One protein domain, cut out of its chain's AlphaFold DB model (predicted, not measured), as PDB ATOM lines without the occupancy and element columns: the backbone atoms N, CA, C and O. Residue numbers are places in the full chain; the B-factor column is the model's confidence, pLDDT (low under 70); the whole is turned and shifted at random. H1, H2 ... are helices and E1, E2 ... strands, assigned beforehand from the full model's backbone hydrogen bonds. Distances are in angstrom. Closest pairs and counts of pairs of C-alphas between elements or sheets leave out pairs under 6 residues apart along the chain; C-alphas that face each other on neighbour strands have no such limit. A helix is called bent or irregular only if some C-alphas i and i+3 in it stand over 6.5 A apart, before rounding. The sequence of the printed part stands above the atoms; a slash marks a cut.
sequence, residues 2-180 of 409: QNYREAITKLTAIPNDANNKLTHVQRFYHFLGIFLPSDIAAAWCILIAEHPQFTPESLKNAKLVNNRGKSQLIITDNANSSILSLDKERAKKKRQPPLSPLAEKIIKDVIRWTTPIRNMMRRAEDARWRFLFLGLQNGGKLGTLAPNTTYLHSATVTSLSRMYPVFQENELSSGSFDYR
ATOM      1  N   GLN A   2      29.830 -23.849  11.293       49.91
ATOM      2  CA  GLN A   2      28.672 -23.424  10.481       49.91
ATOM      3  C   GLN A   2      27.327 -23.997  10.984       49.91
ATOM      4  O   GLN A   2      26.396 -23.234  11.213       49.91
ATOM      5  N   ASN A   3      27.271 -25.297  11.308       57.19
ATOM      6  CA  ASN A   3      26.038 -25.972  11.758       57.19
ATOM      7  C   ASN A   3      25.454 -25.426  13.074       57.19
ATOM      8  O   ASN A   3      24.239 -25.365  13.236       57.19
ATOM      9  N   TYR A   4      26.299 -24.972  14.007       60.31
ATOM     10  CA  TYR A   4      25.827 -24.365  15.259       60.31
ATOM     11  C   TYR A   4      25.156 -23.006  15.026       60.31
ATOM     12  O   TYR A   4      24.246 -22.637  15.761       60.31
ATOM     13  N   ARG A   5      25.578 -22.262  13.996       59.00
ATOM     14  CA  ARG A   5      25.024 -20.937  13.679       59.00
ATOM     15  C   ARG A   5      23.603 -21.046  13.145       59.00
ATOM     16  O   ARG A   5      22.749 -20.277  13.563       59.00
ATOM     17  N   GLU A   6      23.346 -22.014  12.271       63.81
ATOM     18  CA  GLU A   6      22.000 -22.259  11.746       63.81
ATOM     19  C   GLU A   6      21.040 -22.738  12.836       63.81
ATOM     20  O   GLU A   6      19.905 -22.272  12.893       63.81
ATOM     21  N   ALA A   7      21.503 -23.605  13.741       65.12
ATOM     22  CA  ALA A   7      20.705 -24.050  14.882       65.12
ATOM     23  C   ALA A   7      20.333 -22.880  15.812       65.12
ATOM     24  O   ALA A   7      19.175 -22.731  16.187       65.12
ATOM     25  N   ILE A   8      21.296 -22.004  16.119       64.19
ATOM     26  CA  ILE A   8      21.096 -20.787  16.924       64.19
ATOM     27  C   ILE A   8      20.125 -19.816  16.232       64.19
ATOM     28  O   ILE A   8      19.249 -19.244  16.869       64.19
ATOM     29  N   THR A   9      20.208 -19.632  14.918       65.06
ATOM     30  CA  THR A   9      19.263 -18.749  14.213       65.06
ATOM     31  C   THR A   9      17.843 -19.325  14.175       65.06
ATOM     32  O   THR A   9      16.887 -18.569  14.266       65.06
ATOM     33  N   LYS A  10      17.679 -20.652  14.106       69.19
ATOM     34  CA  LYS A  10      16.354 -21.303  14.103       69.19
ATOM     35  C   LYS A  10      15.659 -21.315  15.468       69.19
ATOM     36  O   LYS A  10      14.444 -21.455  15.523       69.19
ATOM     37  N   LEU A  11      16.420 -21.206  16.558       70.69
ATOM     38  CA  LEU A  11      15.915 -21.332  17.931       70.69
ATOM     39  C   LEU A  11      15.706 -19.986  18.643       70.69
ATOM     40  O   LEU A  11      15.268 -19.973  19.791       70.69
ATOM     41  N   THR A  12      16.034 -18.859  18.004       75.31
ATOM     42  CA  THR A  12      15.841 -17.529  18.599       75.31
ATOM     43  C   THR A  12      14.469 -16.948  18.255       75.31
ATOM     44  O   THR A  12      14.002 -17.062  17.127       75.31
ATOM     45  N   ALA A  13      13.837 -16.286  19.229       76.44
ATOM     46  CA  ALA A  13      12.622 -15.494  19.017       76.44
ATOM     47  C   ALA A  13      12.925 -14.066  18.512       76.44
ATOM     48  O   ALA A  13      12.011 -13.297  18.227       76.44
ATOM     49  N   ILE A  14      14.207 -13.691  18.433       81.75
ATOM     50  CA  ILE A  14      14.646 -12.393  17.913       81.75
ATOM     51  C   ILE A  14      14.510 -12.408  16.382       81.75
ATOM     52  O   ILE A  14      15.008 -13.349  15.759       81.75
ATOM     53  N   PRO A  15      13.922 -11.369  15.753       84.38
ATOM     54  CA  PRO A  15      13.842 -11.274  14.297       84.38
ATOM     55  C   PRO A  15      15.208 -11.456  13.628       84.38
ATOM     56  O   PRO A  15      16.222 -10.979  14.144       84.38
ATOM     57  N   ASN A  16      15.248 -12.111  12.464       82.56
ATOM     58  CA  ASN A  16      16.503 -12.424  11.767       82.56
ATOM     59  C   ASN A  16      17.380 -11.182  11.545       82.56
ATOM     60  O   ASN A  16      18.591 -11.234  11.772       82.56
ATOM     61  N   ASP A  17      16.771 -10.051  11.190       82.31
ATOM     62  CA  ASP A  17      17.479  -8.788  10.981       82.31
ATOM     63  C   ASP A  17      18.136  -8.274  12.261       82.31
ATOM     64  O   ASP A  17      19.321  -7.932  12.251       82.31
ATOM     65  N   ALA A  18      17.408  -8.305  13.380       84.31
ATOM     66  CA  ALA A  18      17.915  -7.928  14.695       84.31
ATOM     67  C   ALA A  18      19.027  -8.882  15.163       84.31
ATOM     68  O   ALA A  18      20.084  -8.437  15.619       84.31
ATOM     69  N   ASN A  19      18.832 -10.192  14.986       84.88
ATOM     70  CA  ASN A  19      19.815 -11.216  15.334       84.88
ATOM     71  C   ASN A  19      21.117 -11.025  14.542       84.88
ATOM     72  O   ASN A  19      22.214 -11.139  15.091       84.88
ATOM     73  N   ASN A  20      21.017 -10.640  13.267       85.12
ATOM     74  CA  ASN A  20      22.169 -10.368  12.416       85.12
ATOM     75  C   ASN A  20      23.015  -9.173  12.882       85.12
ATOM     76  O   ASN A  20      24.218  -9.153  12.621       85.12
ATOM     77  N   LYS A  21      22.438  -8.222  13.630       86.31
ATOM     78  CA  LYS A  21      23.176  -7.087  14.218       86.31
ATOM     79  C   LYS A  21      23.941  -7.441  15.498       86.31
ATOM     80  O   LYS A  21      24.761  -6.636  15.942       86.31
ATOM     81  N   LEU A  22      23.706  -8.614  16.091       85.44
ATOM     82  CA  LEU A  22      24.435  -9.091  17.268       85.44
ATOM     83  C   LEU A  22      25.748  -9.767  16.864       85.44
ATOM     84  O   LEU A  22      25.796 -10.567  15.922       85.44
ATOM     85  N   THR A  23      26.805  -9.505  17.631       86.12
ATOM     86  CA  THR A  23      28.075 -10.239  17.546       86.12
ATOM     87  C   THR A  23      27.889 -11.704  17.951       86.12
ATOM     88  O   THR A  23      26.964 -12.053  18.685       86.12
ATOM     89  N   HIS A  24      28.797 -12.585  17.525       83.12
ATOM     90  CA  HIS A  24      28.729 -14.010  17.874       83.12
ATOM     91  C   HIS A  24      28.713 -14.261  19.388       83.12
ATOM     92  O   HIS A  24      27.978 -15.122  19.863       83.12
ATOM     93  N   VAL A  25      29.483 -13.472  20.138       83.94
ATOM     94  CA  VAL A  25      29.549 -13.549  21.601       83.94
ATOM     95  C   VAL A  25      28.216 -13.134  22.232       83.94
ATOM     96  O   VAL A  25      27.717 -13.821  23.116       83.94
ATOM     97  N   GLN A  26      27.596 -12.057  21.741       85.62
ATOM     98  CA  GLN A  26      26.278 -11.614  22.209       85.62
ATOM     99  C   GLN A  26      25.195 -12.667  21.955       85.62
ATOM    100  O   GLN A  26      24.431 -12.975  22.865       85.62
ATOM    101  N   ARG A  27      25.173 -13.274  20.759       85.88
ATOM    102  CA  ARG A  27      24.231 -14.360  20.446       85.88
ATOM    103  C   ARG A  27      24.432 -15.548  21.381       85.88
ATOM    104  O   ARG A  27      23.467 -16.060  21.927       85.88
ATOM    105  N   PHE A  28      25.678 -15.956  21.612       84.75
ATOM    106  CA  PHE A  28      25.979 -17.038  22.550       84.75
ATOM    107  C   PHE A  28      25.443 -16.745  23.960       84.75
ATOM    108  O   PHE A  28      24.812 -17.606  24.566       84.75
ATOM    109  N   TYR A  29      25.614 -15.518  24.461       85.19
ATOM    110  CA  TYR A  29      25.071 -15.128  25.763       85.19
ATOM    111  C   TYR A  29      23.542 -15.109  25.810       85.19
ATOM    112  O   TYR A  29      22.976 -15.580  26.796       85.19
ATOM    113  N   HIS A  30      22.871 -14.667  24.743       82.25
ATOM    114  CA  HIS A  30      21.415 -14.796  24.624       82.25
ATOM    115  C   HIS A  30      20.958 -16.253  24.704       82.25
ATOM    116  O   HIS A  30      20.014 -16.551  25.431       82.25
ATOM    117  N   PHE A  31      21.671 -17.174  24.050       80.62
ATOM    118  CA  PHE A  31      21.390 -18.613  24.130       80.62
ATOM    119  C   PHE A  31      21.563 -19.195  25.534       80.62
ATOM    120  O   PHE A  31      20.845 -20.115  25.914       80.62
ATOM    121  N   LEU A  32      22.482 -18.640  26.321       79.81
ATOM    122  CA  LEU A  32      22.670 -19.006  27.724       79.81
ATOM    123  C   LEU A  32      21.660 -18.334  28.672       79.81
ATOM    124  O   LEU A  32      21.753 -18.524  29.886       79.81
ATOM    125  N   GLY A  33      20.720 -17.536  28.155       78.62
ATOM    126  CA  GLY A  33      19.765 -16.778  28.967       78.62
ATOM    127  C   GLY A  33      20.410 -15.631  29.752       78.62
ATOM    128  O   GLY A  33      19.887 -15.209  30.783       78.62
ATOM    129  N   ILE A  34      21.567 -15.138  29.301       86.56
ATOM    130  CA  ILE A  34      22.289 -14.034  29.933       86.56
ATOM    131  C   ILE A  34      21.892 -12.733  29.244       86.56
ATOM    132  O   ILE A  34      22.172 -12.531  28.063       86.56
ATOM    133  N   PHE A  35      21.277 -11.829  30.006       89.88
ATOM    134  CA  PHE A  35      20.872 -10.528  29.490       89.88
ATOM    135  C   PHE A  35      22.064  -9.671  29.066       89.88
ATOM    136  O   PHE A  35      23.058  -9.535  29.790       89.88
ATOM    137  N   LEU A  36      21.906  -9.029  27.915       89.00
ATOM    138  CA  LEU A  36      22.729  -7.926  27.453       89.00
ATOM    139  C   LEU A  36      22.155  -6.594  27.960       89.00
ATOM    140  O   LEU A  36      20.967  -6.495  28.284       89.00
ATOM    141  N   PRO A  37      22.961  -5.519  27.977       89.50
ATOM    142  CA  PRO A  37      22.463  -4.193  28.332       89.50
ATOM    143  C   PRO A  37      21.285  -3.715  27.465       89.50
ATOM    144  O   PRO A  37      20.403  -3.040  27.983       89.50
ATOM    145  N   SER A  38      21.228  -4.088  26.180       89.19
ATOM    146  CA  SER A  38      20.113  -3.761  25.276       89.19
ATOM    147  C   SER A  38      18.788  -4.394  25.704       89.19
ATOM    148  O   SER A  38      17.746  -3.754  25.606       89.19
ATOM    149  N   ASP A  39      18.817  -5.618  26.232       90.25
ATOM    150  CA  ASP A  39      17.604  -6.331  26.650       90.25
ATOM    151  C   ASP A  39      17.003  -5.672  27.895       90.25
ATOM    152  O   ASP A  39      15.799  -5.436  27.983       90.25
ATOM    153  N   ILE A  40      17.870  -5.295  28.842       91.62
ATOM    154  CA  ILE A  40      17.452  -4.544  30.028       91.62
ATOM    155  C   ILE A  40      17.007  -3.131  29.649       91.62
ATOM    156  O   ILE A  40      16.078  -2.613  30.263       91.62
ATOM    157  N   ALA A  41      17.612  -2.517  28.628       92.75
ATOM    158  CA  ALA A  41      17.173  -1.223  28.115       92.75
ATOM    159  C   ALA A  41      15.733  -1.292  27.581       92.75
ATOM    160  O   ALA A  41      14.917  -0.438  27.923       92.75
ATOM    161  N   ALA A  42      15.393  -2.342  26.822       91.94
ATOM    162  CA  ALA A  42      14.022  -2.587  26.374       91.94
ATOM    163  C   ALA A  42      13.066  -2.792  27.556       91.94
ATOM    164  O   ALA A  42      12.018  -2.147  27.621       91.94
ATOM    165  N   ALA A  43      13.452  -3.622  28.530       93.00
ATOM    166  CA  ALA A  43      12.657  -3.828  29.738       93.00
ATOM    167  C   ALA A  43      12.428  -2.512  30.503       93.00
ATOM    168  O   ALA A  43      11.318  -2.253  30.956       93.00
ATOM    169  N   TRP A  44      13.444  -1.649  30.614       93.88
ATOM    170  CA  TRP A  44      13.316  -0.335  31.247       93.88
ATOM    171  C   TRP A  44      12.359   0.582  30.493       93.88
ATOM    172  O   TRP A  44      11.543   1.233  31.140       93.88
ATOM    173  N   CYS A  45      12.412   0.622  29.158       93.81
ATOM    174  CA  CYS A  45      11.462   1.402  28.362       93.81
ATOM    175  C   CYS A  45      10.017   0.993  28.655       93.81
ATOM    176  O   CYS A  45       9.201   1.858  28.963       93.81
ATOM    177  N   ILE A  46       9.724  -0.310  28.628       94.06
ATOM    178  CA  ILE A  46       8.366  -0.814  28.861       94.06
ATOM    179  C   ILE A  46       7.936  -0.555  30.307       94.06
ATOM    180  O   ILE A  46       6.862  -0.016  30.542       94.06
ATOM    181  N   LEU A  47       8.789  -0.860  31.290       93.38
ATOM    182  CA  LEU A  47       8.464  -0.635  32.701       93.38
ATOM    183  C   LEU A  47       8.214   0.844  33.018       93.38
ATOM    184  O   LEU A  47       7.363   1.144  33.848       93.38
ATOM    185  N   ILE A  48       8.941   1.765  32.383       93.94
ATOM    186  CA  ILE A  48       8.744   3.210  32.560       93.94
ATOM    187  C   ILE A  48       7.495   3.699  31.823       93.94
ATOM    188  O   ILE A  48       6.823   4.592  32.334       93.94
ATOM    189  N   ALA A  49       7.182   3.141  30.653       94.12
ATOM    190  CA  ALA A  49       5.959   3.466  29.928       94.12
ATOM    191  C   ALA A  49       4.714   3.034  30.723       94.12
ATOM    192  O   ALA A  49       3.824   3.843  30.966       94.12
ATOM    193  N   GLU A  50       4.712   1.795  31.216       92.38
ATOM    194  CA  GLU A  50       3.634   1.218  32.029       92.38
ATOM    195  C   GLU A  50       3.521   1.875  33.411       92.38
ATOM    196  O   GLU A  50       2.428   2.127  33.914       92.38
ATOM    197  N   HIS A  51       4.663   2.167  34.042       91.25
ATOM    198  CA  HIS A  51       4.731   2.757  35.381       91.25
ATOM    199  C   HIS A  51       5.660   3.973  35.384       91.25
ATOM    200  O   HIS A  51       6.789   3.893  35.886       91.25
ATOM    201  N   PRO A  52       5.184   5.156  34.944       91.94
ATOM    202  CA  PRO A  52       5.995   6.375  34.872       91.94
ATOM    203  C   PRO A  52       6.512   6.858  36.227       91.94
ATOM    204  O   PRO A  52       7.324   7.774  36.290       91.94
ATOM    205  N   GLN A  53       6.090   6.246  37.333       89.19
ATOM    206  CA  GLN A  53       6.645   6.478  38.664       89.19
ATOM    207  C   GLN A  53       8.069   5.924  38.811       89.19
ATOM    208  O   GLN A  53       8.851   6.477  39.600       89.19
ATOM    209  N   PHE A  54       8.434   4.896  38.039       88.94
ATOM    210  CA  PHE A  54       9.762   4.284  38.024       88.94
ATOM    211  C   PHE A  54      10.766   5.204  37.329       88.94
ATOM    212  O   PHE A  54      10.589   5.628  36.188       88.94
ATOM    213  N   THR A  55      11.795   5.617  38.066       87.94
ATOM    214  CA  THR A  55      12.931   6.367  37.517       87.94
ATOM    215  C   THR A  55      14.029   5.391  37.096       87.94
ATOM    216  O   THR A  55      14.162   4.335  37.725       87.94
ATOM    217  N   PRO A  56      14.886   5.755  36.125       88.38
ATOM    218  CA  PRO A  56      16.084   4.975  35.805       88.38
ATOM    219  C   PRO A  56      16.925   4.652  37.046       88.38
ATOM    220  O   PRO A  56      17.353   3.519  37.228       88.38
ATOM    221  N   GLU A  57      17.071   5.612  37.964       85.56
ATOM    222  CA  GLU A  57      17.802   5.399  39.220       85.56
ATOM    223  C   GLU A  57      17.100   4.391  40.147       85.56
ATOM    224  O   GLU A  57      17.753   3.554  40.765       85.56
ATOM    225  N   SER A  58      15.763   4.412  40.218       85.25
ATOM    226  CA  SER A  58      15.011   3.432  41.012       85.25
ATOM    227  C   SER A  58      15.091   2.017  40.431       85.25
ATOM    228  O   SER A  58      15.136   1.059  41.196       85.25
ATOM    229  N   LEU A  59      15.157   1.882  39.101       89.12
ATOM    230  CA  LEU A  59      15.309   0.591  38.424       89.12
ATOM    231  C   LEU A  59      16.739   0.060  38.543       89.12
ATOM    232  O   LEU A  59      16.934  -1.123  38.811       89.12
ATOM    233  N   LYS A  60      17.739   0.937  38.428       87.81
ATOM    234  CA  LYS A  60      19.152   0.619  38.663       87.81
ATOM    235  C   LYS A  60      19.385   0.027  40.051       87.81
ATOM    236  O   LYS A  60      20.094  -0.966  40.191       87.81
ATOM    237  N   ASN A  61      18.772   0.631  41.068       83.88
ATOM    238  CA  ASN A  61      18.953   0.241  42.466       83.88
ATOM    239  C   ASN A  61      17.884  -0.747  42.961       83.88
ATOM    240  O   ASN A  61      17.850  -1.065  44.152       83.88
ATOM    241  N   ALA A  62      17.031  -1.252  42.065       85.06
ATOM    242  CA  ALA A  62      15.975  -2.199  42.392       85.06
ATOM    243  C   ALA A  62      16.567  -3.504  42.931       85.06
ATOM    244  O   ALA A  62      17.367  -4.163  42.259       85.06
ATOM    245  N   LYS A  63      16.153  -3.909  44.134       84.38
ATOM    246  CA  LYS A  63      16.535  -5.187  44.738       84.38
ATOM    247  C   LYS A  63      15.305  -6.085  44.838       84.38
ATOM    248  O   LYS A  63      14.188  -5.622  44.985       84.38
ATOM    249  N   LEU A  64      15.505  -7.390  44.743       81.44
ATOM    250  CA  LEU A  64      14.482  -8.396  45.017       81.44
ATOM    251  C   LEU A  64      14.341  -8.635  46.514       81.44
ATOM    252  O   LEU A  64      13.251  -8.902  46.998       81.44
ATOM    253  N   VAL A  65      15.450  -8.537  47.248       77.25
ATOM    254  CA  VAL A  65      15.510  -8.821  48.680       77.25
ATOM    255  C   VAL A  65      16.264  -7.693  49.370       77.25
ATOM    256  O   VAL A  65      17.365  -7.319  48.959       77.25
ATOM    257  N   ASN A  66      15.671  -7.139  50.424       69.44
ATOM    258  CA  ASN A  66      16.317  -6.118  51.239       69.44
ATOM    259  C   ASN A  66      17.468  -6.730  52.070       69.44
ATOM    260  O   ASN A  66      17.541  -7.941  52.261       69.44
ATOM    261  N   ASN A  67      18.336  -5.899  52.650       62.38
ATOM    262  CA  ASN A  67      19.453  -6.331  53.503       62.38
ATOM    263  C   ASN A  67      19.009  -7.188  54.706       62.38
ATOM    264  O   ASN A  67      19.812  -7.943  55.240       62.38
ATOM    265  N   ARG A  68      17.729  -7.101  55.097       58.22
ATOM    266  CA  ARG A  68      17.090  -7.893  56.163       58.22
ATOM    267  C   ARG A  68      16.400  -9.178  55.673       58.22
ATOM    268  O   ARG A  68      15.604  -9.745  56.404       58.22
ATOM    269  N   GLY A  69      16.605  -9.593  54.421       59.03
ATOM    270  CA  GLY A  69      16.014 -10.824  53.876       59.03
ATOM    271  C   GLY A  69      14.551 -10.720  53.421       59.03
ATOM    272  O   GLY A  69      14.006 -11.690  52.908       59.03
ATOM    273  N   LYS A  70      13.904  -9.552  53.553       60.47
ATOM    274  CA  LYS A  70      12.508  -9.347  53.128       60.47
ATOM    275  C   LYS A  70      12.408  -9.089  51.621       60.47
ATOM    276  O   LYS A  70      13.119  -8.216  51.118       60.47
ATOM    277  N   SER A  71      11.505  -9.797  50.935       64.00
ATOM    278  CA  SER A  71      11.205  -9.564  49.515       64.00
ATOM    279  C   SER A  71      10.677  -8.142  49.287       64.00
ATOM    280  O   SER A  71       9.828  -7.660  50.039       64.00
ATOM    281  N   GLN A  72      11.199  -7.464  48.265       65.44
ATOM    282  CA  GLN A  72      10.693  -6.181  47.769       65.44
ATOM    283  C   GLN A  72       9.638  -6.367  46.669       65.44
ATOM    284  O   GLN A  72       8.928  -5.413  46.362       65.44
ATOM    285  N   LEU A  73       9.499  -7.574  46.112       63.34
ATOM    286  CA  LEU A  73       8.336  -7.968  45.322       63.34
ATOM    287  C   LEU A  73       7.307  -8.566  46.284       63.34
ATOM    288  O   LEU A  73       7.533  -9.637  46.855       63.34
ATOM    289  N   ILE A  74       6.224  -7.836  46.516       59.00
ATOM    290  CA  ILE A  74       5.135  -8.241  47.400       59.00
ATOM    291  C   ILE A  74       3.987  -8.684  46.502       59.00
ATOM    292  O   ILE A  74       3.488  -7.890  45.715       59.00
ATOM    293  N   ILE A  75       3.585  -9.945  46.605       56.59
ATOM    294  CA  ILE A  75       2.358 -10.427  45.969       56.59
ATOM    295  C   ILE A  75       1.207  -9.980  46.869       56.59
ATOM    296  O   ILE A  75       1.274 -10.181  48.082       56.59
ATOM    297  N   THR A  76       0.209  -9.308  46.305       47.88
ATOM    298  CA  THR A  76      -0.958  -8.835  47.059       47.88
ATOM    299  C   THR A  76      -2.057  -9.896  47.014       47.88
ATOM    300  O   THR A  76      -2.362 -10.412  45.940       47.88
ATOM    301  N   ASP A  77      -2.674 -10.191  48.162       44.97
ATOM    302  CA  ASP A  77      -3.684 -11.261  48.294       44.97
ATOM    303  C   ASP A  77      -4.978 -10.979  47.508       44.97
ATOM    304  O   ASP A  77      -5.691 -11.897  47.112       44.97
ATOM    305  N   ASN A  78      -5.261  -9.706  47.208       42.00
ATOM    306  CA  ASN A  78      -6.394  -9.316  46.375       42.00
ATOM    307  C   ASN A  78      -5.968  -9.248  44.898       42.00
ATOM    308  O   ASN A  78      -5.354  -8.277  44.455       42.00
ATOM    309  N   ALA A  79      -6.352 -10.280  44.142       44.75
ATOM    310  CA  ALA A  79      -6.325 -10.358  42.675       44.75
ATOM    311  C   ALA A  79      -4.982 -10.667  41.982       44.75
ATOM    312  O   ALA A  79      -4.760 -10.192  40.871       44.75
ATOM    313  N   ASN A  80      -4.097 -11.486  42.573       52.50
ATOM    314  CA  ASN A  80      -2.842 -11.928  41.927       52.50
ATOM    315  C   ASN A  80      -1.944 -10.776  41.423       52.50
ATOM    316  O   ASN A  80      -1.065 -10.997  40.594       52.50
ATOM    317  N   SER A  81      -2.150  -9.553  41.915       52.91
ATOM    318  CA  SER A  81      -1.396  -8.383  41.480       52.91
ATOM    319  C   SER A  81      -0.118  -8.263  42.303       52.91
ATOM    320  O   SER A  81      -0.141  -8.290  43.538       52.91
ATOM    321  N   SER A  82       1.021  -8.152  41.627       61.56
ATOM    322  CA  SER A  82       2.308  -7.943  42.295       61.56
ATOM    323  C   SER A  82       2.580  -6.449  42.503       61.56
ATOM    324  O   SER A  82       2.399  -5.640  41.600       61.56
ATOM    325  N   ILE A  83       3.073  -6.069  43.679       64.44
ATOM    326  CA  ILE A  83       3.620  -4.740  43.965       64.44
ATOM    327  C   ILE A  83       5.137  -4.878  44.031       64.44
ATOM    328  O   ILE A  83       5.689  -5.501  44.942       64.44
ATOM    329  N   LEU A  84       5.840  -4.260  43.085       62.84
ATOM    330  CA  LEU A  84       7.270  -4.021  43.252       62.84
ATOM    331  C   LEU A  84       7.429  -2.823  44.187       62.84
ATOM    332  O   LEU A  84       6.790  -1.801  43.989       62.84
ATOM    333  N   SER A  85       8.242  -2.941  45.233       58.66
ATOM    334  CA  SER A  85       8.566  -1.833  46.130       58.66
ATOM    335  C   SER A  85       9.984  -1.349  45.857       58.66
ATOM    336  O   SER A  85      10.943  -1.832  46.452       58.66
ATOM    337  N   LEU A  86      10.119  -0.367  44.965       60.19
ATOM    338  CA  LEU A  86      11.402   0.295  44.721       60.19
ATOM    339  C   LEU A  86      11.750   1.294  45.835       60.19
ATOM    340  O   LEU A  86      10.918   2.103  46.261       60.19
ATOM    341  N   ASP A  87      13.007   1.274  46.273       56.41
ATOM    342  CA  ASP A  87      13.549   2.290  47.170       56.41
ATOM    343  C   ASP A  87      13.722   3.616  46.412       56.41
ATOM    344  O   ASP A  87      14.494   3.724  45.462       56.41
ATOM    345  N   LYS A  88      12.997   4.655  46.841       51.34
ATOM    346  CA  LYS A  88      13.283   6.041  46.455       51.34
ATOM    347  C   LYS A  88      14.126   6.653  47.569       51.34
ATOM    348  O   LYS A  88      13.571   7.027  48.598       51.34
ATOM    349  N   GLU A  89      15.432   6.820  47.358       46.22
ATOM    350  CA  GLU A  89      16.347   7.427  48.351       46.22
ATOM    351  C   GLU A  89      15.874   8.805  48.854       46.22
ATOM    352  O   GLU A  89      16.206   9.220  49.960       46.22
ATOM    353  N   ARG A  90      15.040   9.500  48.069       45.50
ATOM    354  CA  ARG A  90      14.527  10.844  48.372       45.50
ATOM    355  C   ARG A  90      13.113  10.883  48.972       45.50
ATOM    356  O   ARG A  90      12.693  11.947  49.413       45.50
ATOM    357  N   ALA A  91      12.358   9.778  48.995       47.31
ATOM    358  CA  ALA A  91      10.954   9.779  49.430       47.31
ATOM    359  C   ALA A  91      10.709   8.786  50.576       47.31
ATOM    360  O   ALA A  91      10.663   7.576  50.381       47.31
ATOM    361  N   LYS A  92      10.482   9.313  51.787       42.19
ATOM    362  CA  LYS A  92      10.282   8.543  53.033       42.19
ATOM    363  C   LYS A  92       8.982   7.706  53.086       42.19
ATOM    364  O   LYS A  92       8.767   6.999  54.065       42.19
ATOM    365  N   LYS A  93       8.105   7.761  52.070       46.78
ATOM    366  CA  LYS A  93       6.856   6.971  51.985       46.78
ATOM    367  C   LYS A  93       6.871   6.050  50.763       46.78
ATOM    368  O   LYS A  93       6.958   6.516  49.630       46.78
ATOM    369  N   LYS A  94       6.721   4.744  51.007       51.19
ATOM    370  CA  LYS A  94       6.585   3.703  49.981       51.19
ATOM    371  C   LYS A  94       5.107   3.398  49.755       51.19
ATOM    372  O   LYS A  94       4.502   2.666  50.530       51.19
ATOM    373  N   ARG A  95       4.520   3.969  48.708       51.84
ATOM    374  CA  ARG A  95       3.283   3.460  48.108       51.84
ATOM    375  C   ARG A  95       3.531   3.404  46.611       51.84
ATOM    376  O   ARG A  95       3.779   4.444  46.011       51.84
ATOM    377  N   GLN A  96       3.582   2.196  46.065       64.38
ATOM    378  CA  GLN A  96       3.670   1.970  44.625       64.38
ATOM    379  C   GLN A  96       2.348   1.340  44.191       64.38
ATOM    380  O   GLN A  96       1.775   0.582  44.979       64.38
ATOM    381  N   PRO A  97       1.822   1.724  43.020       66.88
ATOM    382  CA  PRO A  97       0.618   1.107  42.489       66.88
ATOM    383  C   PRO A  97       0.853  -0.394  42.245       66.88
ATOM    384  O   PRO A  97       2.011  -0.818  42.131       66.88
ATOM    385  N   PRO A  98      -0.221  -1.200  42.170       78.12
ATOM    386  CA  PRO A  98      -0.109  -2.558  41.652       78.12
ATOM    387  C   PRO A  98       0.492  -2.522  40.242       78.12
ATOM    388  O   PRO A  98       0.227  -1.598  39.467       78.12
ATOM    389  N   LEU A  99       1.332  -3.506  39.928       82.06
ATOM    390  CA  LEU A  99       1.914  -3.631  38.599       82.06
ATOM    391  C   LEU A  99       0.826  -3.948  37.572       82.06
ATOM    392  O   LEU A  99      -0.137  -4.658  37.854       82.06
ATOM    393  N   SER A 100       1.017  -3.436  36.360       86.06
ATOM    394  CA  SER A 100       0.218  -3.836  35.208       86.06
ATOM    395  C   SER A 100       0.594  -5.266  34.798       86.06
ATOM    396  O   SER A 100       1.731  -5.689  35.049       86.06
ATOM    397  N   PRO A 101      -0.308  -6.013  34.135       87.06
ATOM    398  CA  PRO A 101      -0.033  -7.388  33.717       87.06
ATOM    399  C   PRO A 101       1.253  -7.522  32.888       87.06
ATOM    400  O   PRO A 101       2.034  -8.454  33.092       87.06
ATOM    401  N   LEU A 102       1.519  -6.556  31.999       88.88
ATOM    402  CA  LEU A 102       2.728  -6.533  31.178       88.88
ATOM    403  C   LEU A 102       3.991  -6.299  32.018       88.88
ATOM    404  O   LEU A 102       4.970  -7.037  31.880       88.88
ATOM    405  N   ALA A 103       3.971  -5.317  32.923       88.75
ATOM    406  CA  ALA A 103       5.100  -5.038  33.807       88.75
ATOM    407  C   ALA A 103       5.407  -6.225  34.735       88.75
ATOM    408  O   ALA A 103       6.570  -6.585  34.934       88.75
ATOM    409  N   GLU A 104       4.368  -6.871  35.267       87.50
ATOM    410  CA  GLU A 104       4.498  -8.062  36.101       87.50
ATOM    411  C   GLU A 104       5.105  -9.237  35.330       87.50
ATOM    412  O   GLU A 104       6.029  -9.885  35.831       87.50
ATOM    413  N   LYS A 105       4.637  -9.482  34.100       89.62
ATOM    414  CA  LYS A 105       5.205 -10.503  33.214       89.62
ATOM    415  C   LYS A 105       6.699 -10.269  32.987       89.62
ATOM    416  O   LYS A 105       7.492 -11.175  33.225       89.62
ATOM    417  N   ILE A 106       7.094  -9.044  32.631       90.94
ATOM    418  CA  ILE A 106       8.502  -8.687  32.394       90.94
ATOM    419  C   ILE A 106       9.355  -8.940  33.639       90.94
ATOM    420  O   ILE A 106      10.425  -9.537  33.544       90.94
ATOM    421  N   ILE A 107       8.893  -8.522  34.819       89.56
ATOM    422  CA  ILE A 107       9.633  -8.737  36.069       89.56
ATOM    423  C   ILE A 107       9.779 -10.235  36.366       89.56
ATOM    424  O   ILE A 107      10.876 -10.680  36.713       89.56
ATOM    425  N   LYS A 108       8.710 -11.024  36.204       88.94
ATOM    426  CA  LYS A 108       8.746 -12.483  36.394       88.94
ATOM    427  C   LYS A 108       9.711 -13.157  35.418       88.94
ATOM    428  O   LYS A 108      10.511 -13.984  35.853       88.94
ATOM    429  N   ASP A 109       9.695 -12.766  34.147       89.06
ATOM    430  CA  ASP A 109      10.593 -13.303  33.122       89.06
ATOM    431  C   ASP A 109      12.056 -12.939  33.410       89.06
ATOM    432  O   ASP A 109      12.926 -13.812  33.387       89.06
ATOM    433  N   VAL A 110      12.333 -11.692  33.814       90.00
ATOM    434  CA  VAL A 110      13.676 -11.260  34.232       90.00
ATOM    435  C   VAL A 110      14.180 -12.092  35.412       90.00
ATOM    436  O   VAL A 110      15.322 -12.559  35.394       90.00
ATOM    437  N   ILE A 111      13.352 -12.312  36.436       88.81
ATOM    438  CA  ILE A 111      13.714 -13.138  37.598       88.81
ATOM    439  C   ILE A 111      13.964 -14.588  37.171       88.81
ATOM    440  O   ILE A 111      14.989 -15.173  37.538       88.81
ATOM    441  N   ARG A 112      13.064 -15.157  36.363       89.19
ATOM    442  CA  ARG A 112      13.159 -16.529  35.860       89.19
ATOM    443  C   ARG A 112      14.460 -16.738  35.088       89.19
ATOM    444  O   ARG A 112      15.219 -17.642  35.428       89.19
ATOM    445  N   TRP A 113      14.762 -15.887  34.111       86.88
ATOM    446  CA  TRP A 113      15.953 -16.037  33.267       86.88
ATOM    447  C   TRP A 113      17.254 -15.752  34.022       86.88
ATOM    448  O   TRP A 113      18.262 -16.406  33.781       86.88
ATOM    449  N   THR A 114      17.239 -14.865  35.023       89.00
ATOM    450  CA  THR A 114      18.432 -14.587  35.850       89.00
ATOM    451  C   THR A 114      18.656 -15.592  36.982       89.00
ATOM    452  O   THR A 114      19.670 -15.504  37.676       89.00
ATOM    453  N   THR A 115      17.765 -16.572  37.178       89.75
ATOM    454  CA  THR A 115      17.859 -17.563  38.267       89.75
ATOM    455  C   THR A 115      19.194 -18.329  38.282       89.75
ATOM    456  O   THR A 115      19.814 -18.393  39.349       89.75
ATOM    457  N   PRO A 116      19.721 -18.847  37.151       87.56
ATOM    458  CA  PRO A 116      21.008 -19.548  37.147       87.56
ATOM    459  C   PRO A 116      22.174 -18.651  37.586       87.56
ATOM    460  O   PRO A 116      22.991 -19.054  38.418       87.56
ATOM    461  N   ILE A 117      22.209 -17.404  37.098       88.06
ATOM    462  CA  ILE A 117      23.233 -16.413  37.464       88.06
ATOM    463  C   ILE A 117      23.144 -16.075  38.955       88.06
ATOM    464  O   ILE A 117      24.164 -16.034  39.641       88.06
ATOM    465  N   ARG A 118      21.932 -15.890  39.489       89.19
ATOM    466  CA  ARG A 118      21.716 -15.626  40.922       89.19
ATOM    467  C   ARG A 118      22.206 -16.775  41.791       89.19
ATOM    468  O   ARG A 118      22.863 -16.527  42.795       89.19
ATOM    469  N   ASN A 119      21.925 -18.019  41.404       90.25
ATOM    470  CA  ASN A 119      22.385 -19.201  42.133       90.25
ATOM    471  C   ASN A 119      23.913 -19.314  42.120       90.25
ATOM    472  O   ASN A 119      24.521 -19.659  43.131       90.25
ATOM    473  N   MET A 120      24.547 -18.987  40.993       88.75
ATOM    474  CA  MET A 120      26.003 -18.915  40.900       88.75
ATOM    475  C   MET A 120      26.578 -17.820  41.813       88.75
ATOM    476  O   MET A 120      27.463 -18.110  42.611       88.75
ATOM    477  N   MET A 121      26.034 -16.600  41.765       89.94
ATOM    478  CA  MET A 121      26.463 -15.487  42.624       89.94
ATOM    479  C   MET A 121      26.255 -15.785  44.114       89.94
ATOM    480  O   MET A 121      27.118 -15.464  44.920       89.94
ATOM    481  N   ARG A 122      25.157 -16.457  44.490       90.06
ATOM    482  CA  ARG A 122      24.916 -16.902  45.874       90.06
ATOM    483  C   ARG A 122      25.980 -17.877  46.368       90.06
ATOM    484  O   ARG A 122      26.411 -17.746  47.505       90.06
ATOM    485  N   ARG A 123      26.390 -18.835  45.529       91.31
ATOM    486  CA  ARG A 123      27.466 -19.789  45.858       91.31
ATOM    487  C   ARG A 123      28.830 -19.111  45.976       91.31
ATOM    488  O   ARG A 123      29.654 -19.565  46.751       91.31
ATOM    489  N   ALA A 124      29.042 -18.031  45.229       90.00
ATOM    490  CA  ALA A 124      30.246 -17.208  45.289       90.00
ATOM    491  C   ALA A 124      30.181 -16.096  46.359       90.00
ATOM    492  O   ALA A 124      31.005 -15.189  46.329       90.00
ATOM    493  N   GLU A 125      29.177 -16.121  47.247       89.06
ATOM    494  CA  GLU A 125      28.942 -15.115  48.300       89.06
ATOM    495  C   GLU A 125      28.818 -13.660  47.797       89.06
ATOM    496  O   GLU A 125      28.951 -12.691  48.545       89.06
ATOM    497  N   ASP A 126      28.474 -13.478  46.523       88.06
ATOM    498  CA  ASP A 126      28.368 -12.167  45.896       88.06
ATOM    499  C   ASP A 126      26.995 -11.535  46.152       88.06
ATOM    500  O   ASP A 126      25.990 -11.901  45.538       88.06
ATOM    501  N   ALA A 127      26.949 -10.515  47.012       87.25
ATOM    502  CA  ALA A 127      25.727  -9.804  47.396       87.25
ATOM    503  C   ALA A 127      24.937  -9.182  46.222       87.25
ATOM    504  O   ALA A 127      23.759  -8.838  46.392       87.25
ATOM    505  N   ARG A 128      25.537  -9.051  45.028       88.50
ATOM    506  CA  ARG A 128      24.874  -8.516  43.831       88.50
ATOM    507  C   ARG A 128      23.720  -9.388  43.342       88.50
ATOM    508  O   ARG A 128      22.829  -8.855  42.685       88.50
ATOM    509  N   TRP A 129      23.640 -10.664  43.739       87.94
ATOM    510  CA  TRP A 129      22.507 -11.543  43.399       87.94
ATOM    511  C   TRP A 129      21.142 -10.966  43.801       87.94
ATOM    512  O   TRP A 129      20.119 -11.397  43.272       87.94
ATOM    513  N   ARG A 130      21.106 -10.002  44.733       88.00
ATOM    514  CA  ARG A 130      19.886  -9.348  45.217       88.00
ATOM    515  C   ARG A 130      19.295  -8.336  44.238       88.00
ATOM    516  O   ARG A 130      18.137  -7.990  44.416       88.00
ATOM    517  N   PHE A 131      20.033  -7.832  43.251       88.88
ATOM    518  CA  PHE A 131      19.526  -6.798  42.334       88.88
ATOM    519  C   PHE A 131      18.572  -7.369  41.284       88.88
ATOM    520  O   PHE A 131      18.779  -8.477  40.804       88.88
ATOM    521  N   LEU A 132      17.537  -6.624  40.899       89.44
ATOM    522  CA  LEU A 132      16.540  -7.078  39.925       89.44
ATOM    523  C   LEU A 132      17.165  -7.337  38.548       89.44
ATOM    524  O   LEU A 132      16.934  -8.396  37.975       89.44
ATOM    525  N   PHE A 133      18.007  -6.434  38.051       90.81
ATOM    526  CA  PHE A 133      18.609  -6.563  36.724       90.81
ATOM    527  C   PHE A 133      20.051  -7.065  36.810       90.81
ATOM    528  O   PHE A 133      20.945  -6.367  37.295       90.81
ATOM    529  N   LEU A 134      20.270  -8.285  36.318       90.44
ATOM    530  CA  LEU A 134      21.571  -8.950  36.260       90.44
ATOM    531  C   LEU A 134      21.867  -9.400  34.835       90.44
ATOM    532  O   LEU A 134      20.956  -9.786  34.108       90.44
ATOM    533  N   GLY A 135      23.141  -9.408  34.464       89.56
ATOM    534  CA  GLY A 135      23.581  -9.916  33.171       89.56
ATOM    535  C   GLY A 135      25.036  -9.578  32.887       89.56
ATOM    536  O   GLY A 135      25.846  -9.457  33.813       89.56
ATOM    537  N   LEU A 136      25.366  -9.458  31.605       87.44
ATOM    538  CA  LEU A 136      26.732  -9.271  31.134       87.44
ATOM    539  C   LEU A 136      27.161  -7.797  31.158       87.44
ATOM    540  O   LEU A 136      26.646  -6.968  30.408       87.44
ATOM    541  N   GLN A 137      28.151  -7.480  31.985       83.25
ATOM    542  CA  GLN A 137      28.800  -6.174  32.040       83.25
ATOM    543  C   GLN A 137      29.929  -6.054  31.006       83.25
ATOM    544  O   GLN A 137      30.442  -7.042  30.471       83.25
ATOM    545  N   ASN A 138      30.374  -4.816  30.776       71.19
ATOM    546  CA  ASN A 138      31.557  -4.538  29.967       71.19
ATOM    547  C   ASN A 138      32.772  -5.324  30.496       71.19
ATOM    548  O   ASN A 138      33.002  -5.404  31.703       71.19
ATOM    549  N   GLY A 139      33.540  -5.919  29.581       70.69
ATOM    550  CA  GLY A 139      34.669  -6.786  29.926       70.69
ATOM    551  C   GLY A 139      34.291  -8.229  30.285       70.69
ATOM    552  O   GLY A 139      35.113  -8.938  30.854       70.69
ATOM    553  N   GLY A 140      33.063  -8.671  29.980       73.06
ATOM    554  CA  GLY A 140      32.655 -10.080  30.082       73.06
ATOM    555  C   GLY A 140      32.306 -10.555  31.495       73.06
ATOM    556  O   GLY A 140      32.138 -11.751  31.720       73.06
ATOM    557  N   LYS A 141      32.200  -9.638  32.461       82.62
ATOM    558  CA  LYS A 141      31.889  -9.961  33.860       82.62
ATOM    559  C   LYS A 141      30.382 -10.034  34.077       82.62
ATOM    560  O   LYS A 141      29.638  -9.221  33.539       82.62
ATOM    561  N   LEU A 142      29.928 -10.960  34.915       86.06
ATOM    562  CA  LEU A 142      28.532 -11.006  35.345       86.06
ATOM    563  C   LEU A 142      28.306 -10.059  36.526       86.06
ATOM    564  O   LEU A 142      29.108 -10.006  37.462       86.06
ATOM    565  N   GLY A 143      27.211  -9.306  36.485       87.00
ATOM    566  CA  GLY A 143      26.904  -8.329  37.523       87.00
ATOM    567  C   GLY A 143      25.605  -7.575  37.284       87.00
ATOM    568  O   GLY A 143      24.756  -7.985  36.496       87.00
ATOM    569  N   THR A 144      25.454  -6.461  37.995       88.62
ATOM    570  CA  THR A 144      24.293  -5.571  37.902       88.62
ATOM    571  C   THR A 144      24.280  -4.821  36.577       88.62
ATOM    572  O   THR A 144      25.302  -4.253  36.180       88.62
ATOM    573  N   LEU A 145      23.125  -4.770  35.917       86.81
ATOM    574  CA  LEU A 145      22.952  -4.021  34.675       86.81
ATOM    575  C   LEU A 145      22.237  -2.695  34.921       86.81
ATOM    576  O   LEU A 145      21.167  -2.645  35.519       86.81
ATOM    577  N   ALA A 146      22.849  -1.627  34.419       86.06
ATOM    578  CA  ALA A 146      22.315  -0.274  34.429       86.06
ATOM    579  C   ALA A 146      22.500   0.311  33.020       86.06
ATOM    580  O   ALA A 146      23.525   0.945  32.752       86.06
ATOM    581  N   PRO A 147      21.590   0.010  32.078       84.56
ATOM    582  CA  PRO A 147      21.760   0.426  30.695       84.56
ATOM    583  C   PRO A 147      21.695   1.949  30.563       84.56
ATOM    584  O   PRO A 147      20.765   2.598  31.040       84.56
ATOM    585  N   ASN A 148      22.676   2.518  29.865       85.81
ATOM    586  CA  ASN A 148      22.644   3.917  29.450       85.81
ATOM    587  C   ASN A 148      21.699   4.113  28.245       85.81
ATOM    588  O   ASN A 148      21.333   3.158  27.559       85.81
ATOM    589  N   THR A 149      21.343   5.362  27.952       87.69
ATOM    590  CA  THR A 149      20.539   5.772  26.789       87.69
ATOM    591  C   THR A 149      21.181   5.389  25.455       87.69
ATOM    592  O   THR A 149      20.479   5.218  24.464       87.69
ATOM    593  N   THR A 150      22.495   5.157  25.423       88.44
ATOM    594  CA  THR A 150      23.204   4.657  24.237       88.44
ATOM    595  C   THR A 150      22.651   3.322  23.735       88.44
ATOM    596  O   THR A 150      22.610   3.103  22.529       88.44
ATOM    597  N   TYR A 151      22.158   2.450  24.619       89.75
ATOM    598  CA  TYR A 151      21.543   1.178  24.215       89.75
ATOM    599  C   TYR A 151      20.143   1.344  23.607       89.75
ATOM    600  O   TYR A 151      19.598   0.382  23.076       89.75
ATOM    601  N   LEU A 152      19.571   2.549  23.636       89.50
ATOM    602  CA  LEU A 152      18.297   2.849  22.988       89.50
ATOM    603  C   LEU A 152      18.495   3.239  21.528       89.50
ATOM    604  O   LEU A 152      17.811   2.699  20.664       89.50
ATOM    605  N   HIS A 153      19.446   4.138  21.259       87.38
ATOM    606  CA  HIS A 153      19.499   4.812  19.962       87.38
ATOM    607  C   HIS A 153      20.902   5.061  19.378       87.38
ATOM    608  O   HIS A 153      21.026   5.751  18.368       87.38
ATOM    609  N   SER A 154      21.975   4.540  19.986       84.75
ATOM    610  CA  SER A 154      23.338   4.731  19.461       84.75
ATOM    611  C   SER A 154      23.544   4.027  18.118       84.75
ATOM    612  O   SER A 154      23.135   2.881  17.944       84.75
ATOM    613  N   ALA A 155      24.266   4.679  17.203       78.19
ATOM    614  CA  ALA A 155      24.712   4.071  15.949       78.19
ATOM    615  C   ALA A 155      25.908   3.109  16.132       78.19
ATOM    616  O   ALA A 155      26.083   2.174  15.347       78.19
ATOM    617  N   THR A 156      26.730   3.315  17.167       78.75
ATOM    618  CA  THR A 156      28.006   2.599  17.353       78.75
ATOM    619  C   THR A 156      27.858   1.315  18.162       78.75
ATOM    620  O   THR A 156      28.552   0.334  17.898       78.75
ATOM    621  N   VAL A 157      26.931   1.293  19.118       82.44
ATOM    622  CA  VAL A 157      26.641   0.133  19.971       82.44
ATOM    623  C   VAL A 157      25.416  -0.612  19.438       82.44
ATOM    624  O   VAL A 157      24.574  -0.029  18.758       82.44
ATOM    625  N   THR A 158      25.287  -1.907  19.741       84.12
ATOM    626  CA  THR A 158      24.033  -2.636  19.511       84.12
ATOM    627  C   THR A 158      22.920  -2.011  20.359       84.12
ATOM    628  O   THR A 158      22.885  -2.193  21.577       84.12
ATOM    629  N   SER A 159      22.054  -1.237  19.711       88.62
ATOM    630  CA  SER A 159      20.969  -0.469  20.318       88.62
ATOM    631  C   SER A 159      19.606  -0.902  19.775       88.62
ATOM    632  O   SER A 159      19.528  -1.533  18.716       88.62
ATOM    633  N   LEU A 160      18.527  -0.553  20.481       88.62
ATOM    634  CA  LEU A 160      17.164  -0.903  20.067       88.62
ATOM    635  C   LEU A 160      16.813  -0.341  18.686       88.62
ATOM    636  O   LEU A 160      16.340  -1.096  17.843       88.62
ATOM    637  N   SER A 161      17.131   0.927  18.408       88.50
ATOM    638  CA  SER A 161      16.840   1.550  17.106       88.50
ATOM    639  C   SER A 161      17.598   0.923  15.930       88.50
ATOM    640  O   SER A 161      17.202   1.075  14.776       88.50
ATOM    641  N   ARG A 162      18.707   0.223  16.204       86.19
ATOM    642  CA  ARG A 162      19.477  -0.518  15.197       86.19
ATOM    643  C   ARG A 162      18.971  -1.946  15.019       86.19
ATOM    644  O   ARG A 162      19.126  -2.513  13.939       86.19
ATOM    645  N   MET A 163      18.437  -2.540  16.083       86.69
ATOM    646  CA  MET A 163      17.863  -3.883  16.051       86.69
ATOM    647  C   MET A 163      16.468  -3.888  15.423       86.69
ATOM    648  O   MET A 163      16.136  -4.838  14.727       86.69
ATOM    649  N   TYR A 164      15.683  -2.832  15.629       87.81
ATOM    650  CA  TYR A 164      14.278  -2.773  15.235       87.81
ATOM    651  C   TYR A 164      14.023  -1.565  14.312       87.81
ATOM    652  O   TYR A 164      13.982  -0.433  14.801       87.81
ATOM    653  N   PRO A 165      13.840  -1.784  12.992       85.19
ATOM    654  CA  PRO A 165      13.623  -0.715  12.006       85.19
ATOM    655  C   PRO A 165      12.423   0.188  12.305       85.19
ATOM    656  O   PRO A 165      12.503   1.392  12.069       85.19
ATOM    657  N   VAL A 166      11.382  -0.361  12.941       88.44
ATOM    658  CA  VAL A 166      10.160   0.360  13.342       88.44
ATOM    659  C   VAL A 166      10.434   1.637  14.142       88.44
ATOM    660  O   VAL A 166       9.667   2.593  14.070       88.44
ATOM    661  N   PHE A 167      11.549   1.707  14.877       88.06
ATOM    662  CA  PHE A 167      11.931   2.938  15.567       88.06
ATOM    663  C   PHE A 167      12.261   4.054  14.574       88.06
ATOM    664  O   PHE A 167      11.804   5.174  14.750       88.06
ATOM    665  N   GLN A 168      13.022   3.771  13.517       84.19
ATOM    666  CA  GLN A 168      13.377   4.778  12.512       84.19
ATOM    667  C   GLN A 168      12.166   5.191  11.675       84.19
ATOM    668  O   GLN A 168      12.020   6.373  11.383       84.19
ATOM    669  N   GLU A 169      11.284   4.240  11.360       88.44
ATOM    670  CA  GLU A 169      10.018   4.490  10.655       88.44
ATOM    671  C   GLU A 169       9.107   5.463  11.418       88.44
ATOM    672  O   GLU A 169       8.395   6.245  10.804       88.44
ATOM    673  N   ASN A 170       9.176   5.459  12.752       87.94
ATOM    674  CA  ASN A 170       8.426   6.361  13.630       87.94
ATOM    675  C   ASN A 170       9.267   7.555  14.123       87.94
ATOM    676  O   ASN A 170       8.986   8.120  15.178       87.94
ATOM    677  N   GLU A 171      10.347   7.906  13.418       87.19
ATOM    678  CA  GLU A 171      11.238   9.034  13.748       87.19
ATOM    679  C   GLU A 171      11.922   8.933  15.137       87.19
ATOM    680  O   GLU A 171      12.524   9.880  15.661       87.19
ATOM    681  N   LEU A 172      11.937   7.739  15.733       85.94
ATOM    682  CA  LEU A 172      12.618   7.420  16.987       85.94
ATOM    683  C   LEU A 172      14.112   7.118  16.752       85.94
ATOM    684  O   LEU A 172      14.607   6.010  16.974       85.94
ATOM    685  N   SER A 173      14.845   8.126  16.273       80.56
ATOM    686  CA  SER A 173      16.283   8.071  15.982       80.56
ATOM    687  C   SER A 173      17.196   8.502  17.155       80.56
ATOM    688  O   SER A 173      16.784   8.635  18.311       80.56
ATOM    689  N   SER A 174      18.496   8.673  16.879       78.81
ATOM    690  CA  SER A 174      19.493   9.052  17.887       78.81
ATOM    691  C   SER A 174      19.167  10.395  18.537       78.81
ATOM    692  O   SER A 174      19.125  11.424  17.871       78.81
ATOM    693  N   GLY A 175      18.989  10.396  19.859       75.69
ATOM    694  CA  GLY A 175      18.680  11.597  20.628       75.69
ATOM    695  C   GLY A 175      17.216  12.034  20.572       75.69
ATOM    696  O   GLY A 175      16.887  13.040  21.201       75.69
ATOM    697  N   SER A 176      16.325  11.307  19.884       81.88
ATOM    698  CA  SER A 176      14.892  11.632  19.872       81.88
ATOM    699  C   SER A 176      14.166  11.103  21.114       81.88
ATOM    700  O   SER A 176      13.274  11.776  21.635       81.88
ATOM    701  N   PHE A 177      14.618   9.982  21.685       88.62
ATOM    702  CA  PHE A 177      14.029   9.402  22.890       88.62
ATOM    703  C   PHE A 177      15.071   8.894  23.892       88.62
ATOM    704  O   PHE A 177      16.150   8.404  23.552       88.62
ATOM    705  N   ASP A 178      14.712   9.006  25.165       92.12
ATOM    706  CA  ASP A 178      15.433   8.453  26.301       92.12
ATOM    707  C   ASP A 178      14.429   8.069  27.401       92.12
ATOM    708  O   ASP A 178      13.237   8.377  27.312       92.12
ATOM    709  N   TYR A 179      14.896   7.411  28.461       92.69
ATOM    710  CA  TYR A 179      14.027   6.987  29.563       92.69
ATOM    711  C   TYR A 179      13.269   8.143  30.235       92.69
ATOM    712  O   TYR A 179      12.151   7.959  30.716       92.69
ATOM    713  N   ARG A 180      13.866   9.341  30.298       91.38
ATOM    714  CA  ARG A 180      13.221  10.523  30.876       91.38
ATOM    715  C   ARG A 180      12.148  11.054  29.934       91.38
ATOM    716  O   ARG A 180      11.082  11.403  30.423       91.38
TER     717      ARG A 180
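What this domain is: This is residues 2 to 180 of the 409 residues of an uncharacterized protein of Burkholderia sp. OK233 (UniProt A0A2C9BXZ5). Two helices side by side and running opposite ways, H4 and H6a, make the middle of the body; the hairpin E1 E2 with its loops lies beyond H6a at one end, and H1, H2 and H3 lie at the other. H6 bends, and its second arm H6b packs with H7 beside a second small hairpin, E3 E4, while the short helices H8 and H9 bridge H4 and H2. The printed part has 179 residues, in the order H1 H2 H3 H4 H5 E1 E2 H6 H7 E3 E4 H8 H9 H10, with two antiparallel two-stranded sheets; the class is mostly helix. It is compact, with a radius of gyration of the C-alphas of 17.1 A and spans of 51, 42 and 32 A.

How they stand to each other: E1, residues 73 to 75, and E2, residues 82 to 84, form an antiparallel hairpin, with N 74 and O 83 2.9 A apart, within hydrogen-bond range. H6, residues 101 to 123, was assigned as one helix by its hydrogen bonds but is bent: C-alphas 113 and 116 are 7.3 A apart, and its arms H6a, residues 101 to 113, and H6b, residues 116 to 123, stand at a steep tilt of 56 degrees. The closest C-alphas of E2 and H6a, Ser 82 and Glu 104, are 6.6 A apart. H6a, with residues 102 to 106 alone, touches H4, residues 37 to 50, at a shallow tilt of 25 degrees, opposite ways; their closest C-alphas, Leu 47 and Ala 103, are 5.7 A apart. H5, residues 56 to 60, is close to H4 but not clearly touching, with C-alphas 44 and 59 at 7.5 A. H6b touches H7, residues 127 to 130, closest at C-alphas 118 and 129, 4.8 A. E3, residues 134 to 136, and E4, residues 142 to 144, form an antiparallel hairpin, with N 135 and O 143 at 3.0 A, within hydrogen-bond range; C-alphas 117 and 134, the closest of H6b and E3, are 7.7 A apart. H8, residues 150 to 153, touches H4 at its residues 37 to 42 alone, closest at C-alphas 38 and 151, 5.3 A. H9, residues 160 to 163, touches H8 only at the corner, and only just touches H10, residues 166 to 169, only at the corner, with 3 pairs of C-alphas within 8 A. H2, residues 16 to 20, touches H9 at C-alphas 18 and 163, 4.3 A. H1, residues 2 to 11, and H3, residues 24 to 31, are close but not clearly touching, with C-alphas 8 and 31 at 7.5 A. Every O i to N i+4 pair is within hydrogen-bond range in H1 to H5, H6a and H6b; H7 to H10 are too short for one.

Where its parts are: H1 begins at C-alpha 2 (28.672, -23.424, 10.481) and is 14.9 A long. H4 is 19.9 A long and begins at C-alpha 37 (22.463, -4.193, 28.332). H6a is 18.2 A long, H6b 10.8 A and H3 10.7 A. H10 ends at C-alpha 169 (10.018, 4.490, 10.655).

The domain as a whole: The two C-alphas farthest apart, those of Gln 2 and Lys 92, are 56.3 A apart. The printed part has no cut. The links H5 to E1 and E2 to H6 are long, with 12 and 16 residues. Mean pLDDT of the printed part is 79.8; residues 2 to 10 and 66 to 97 are under 70.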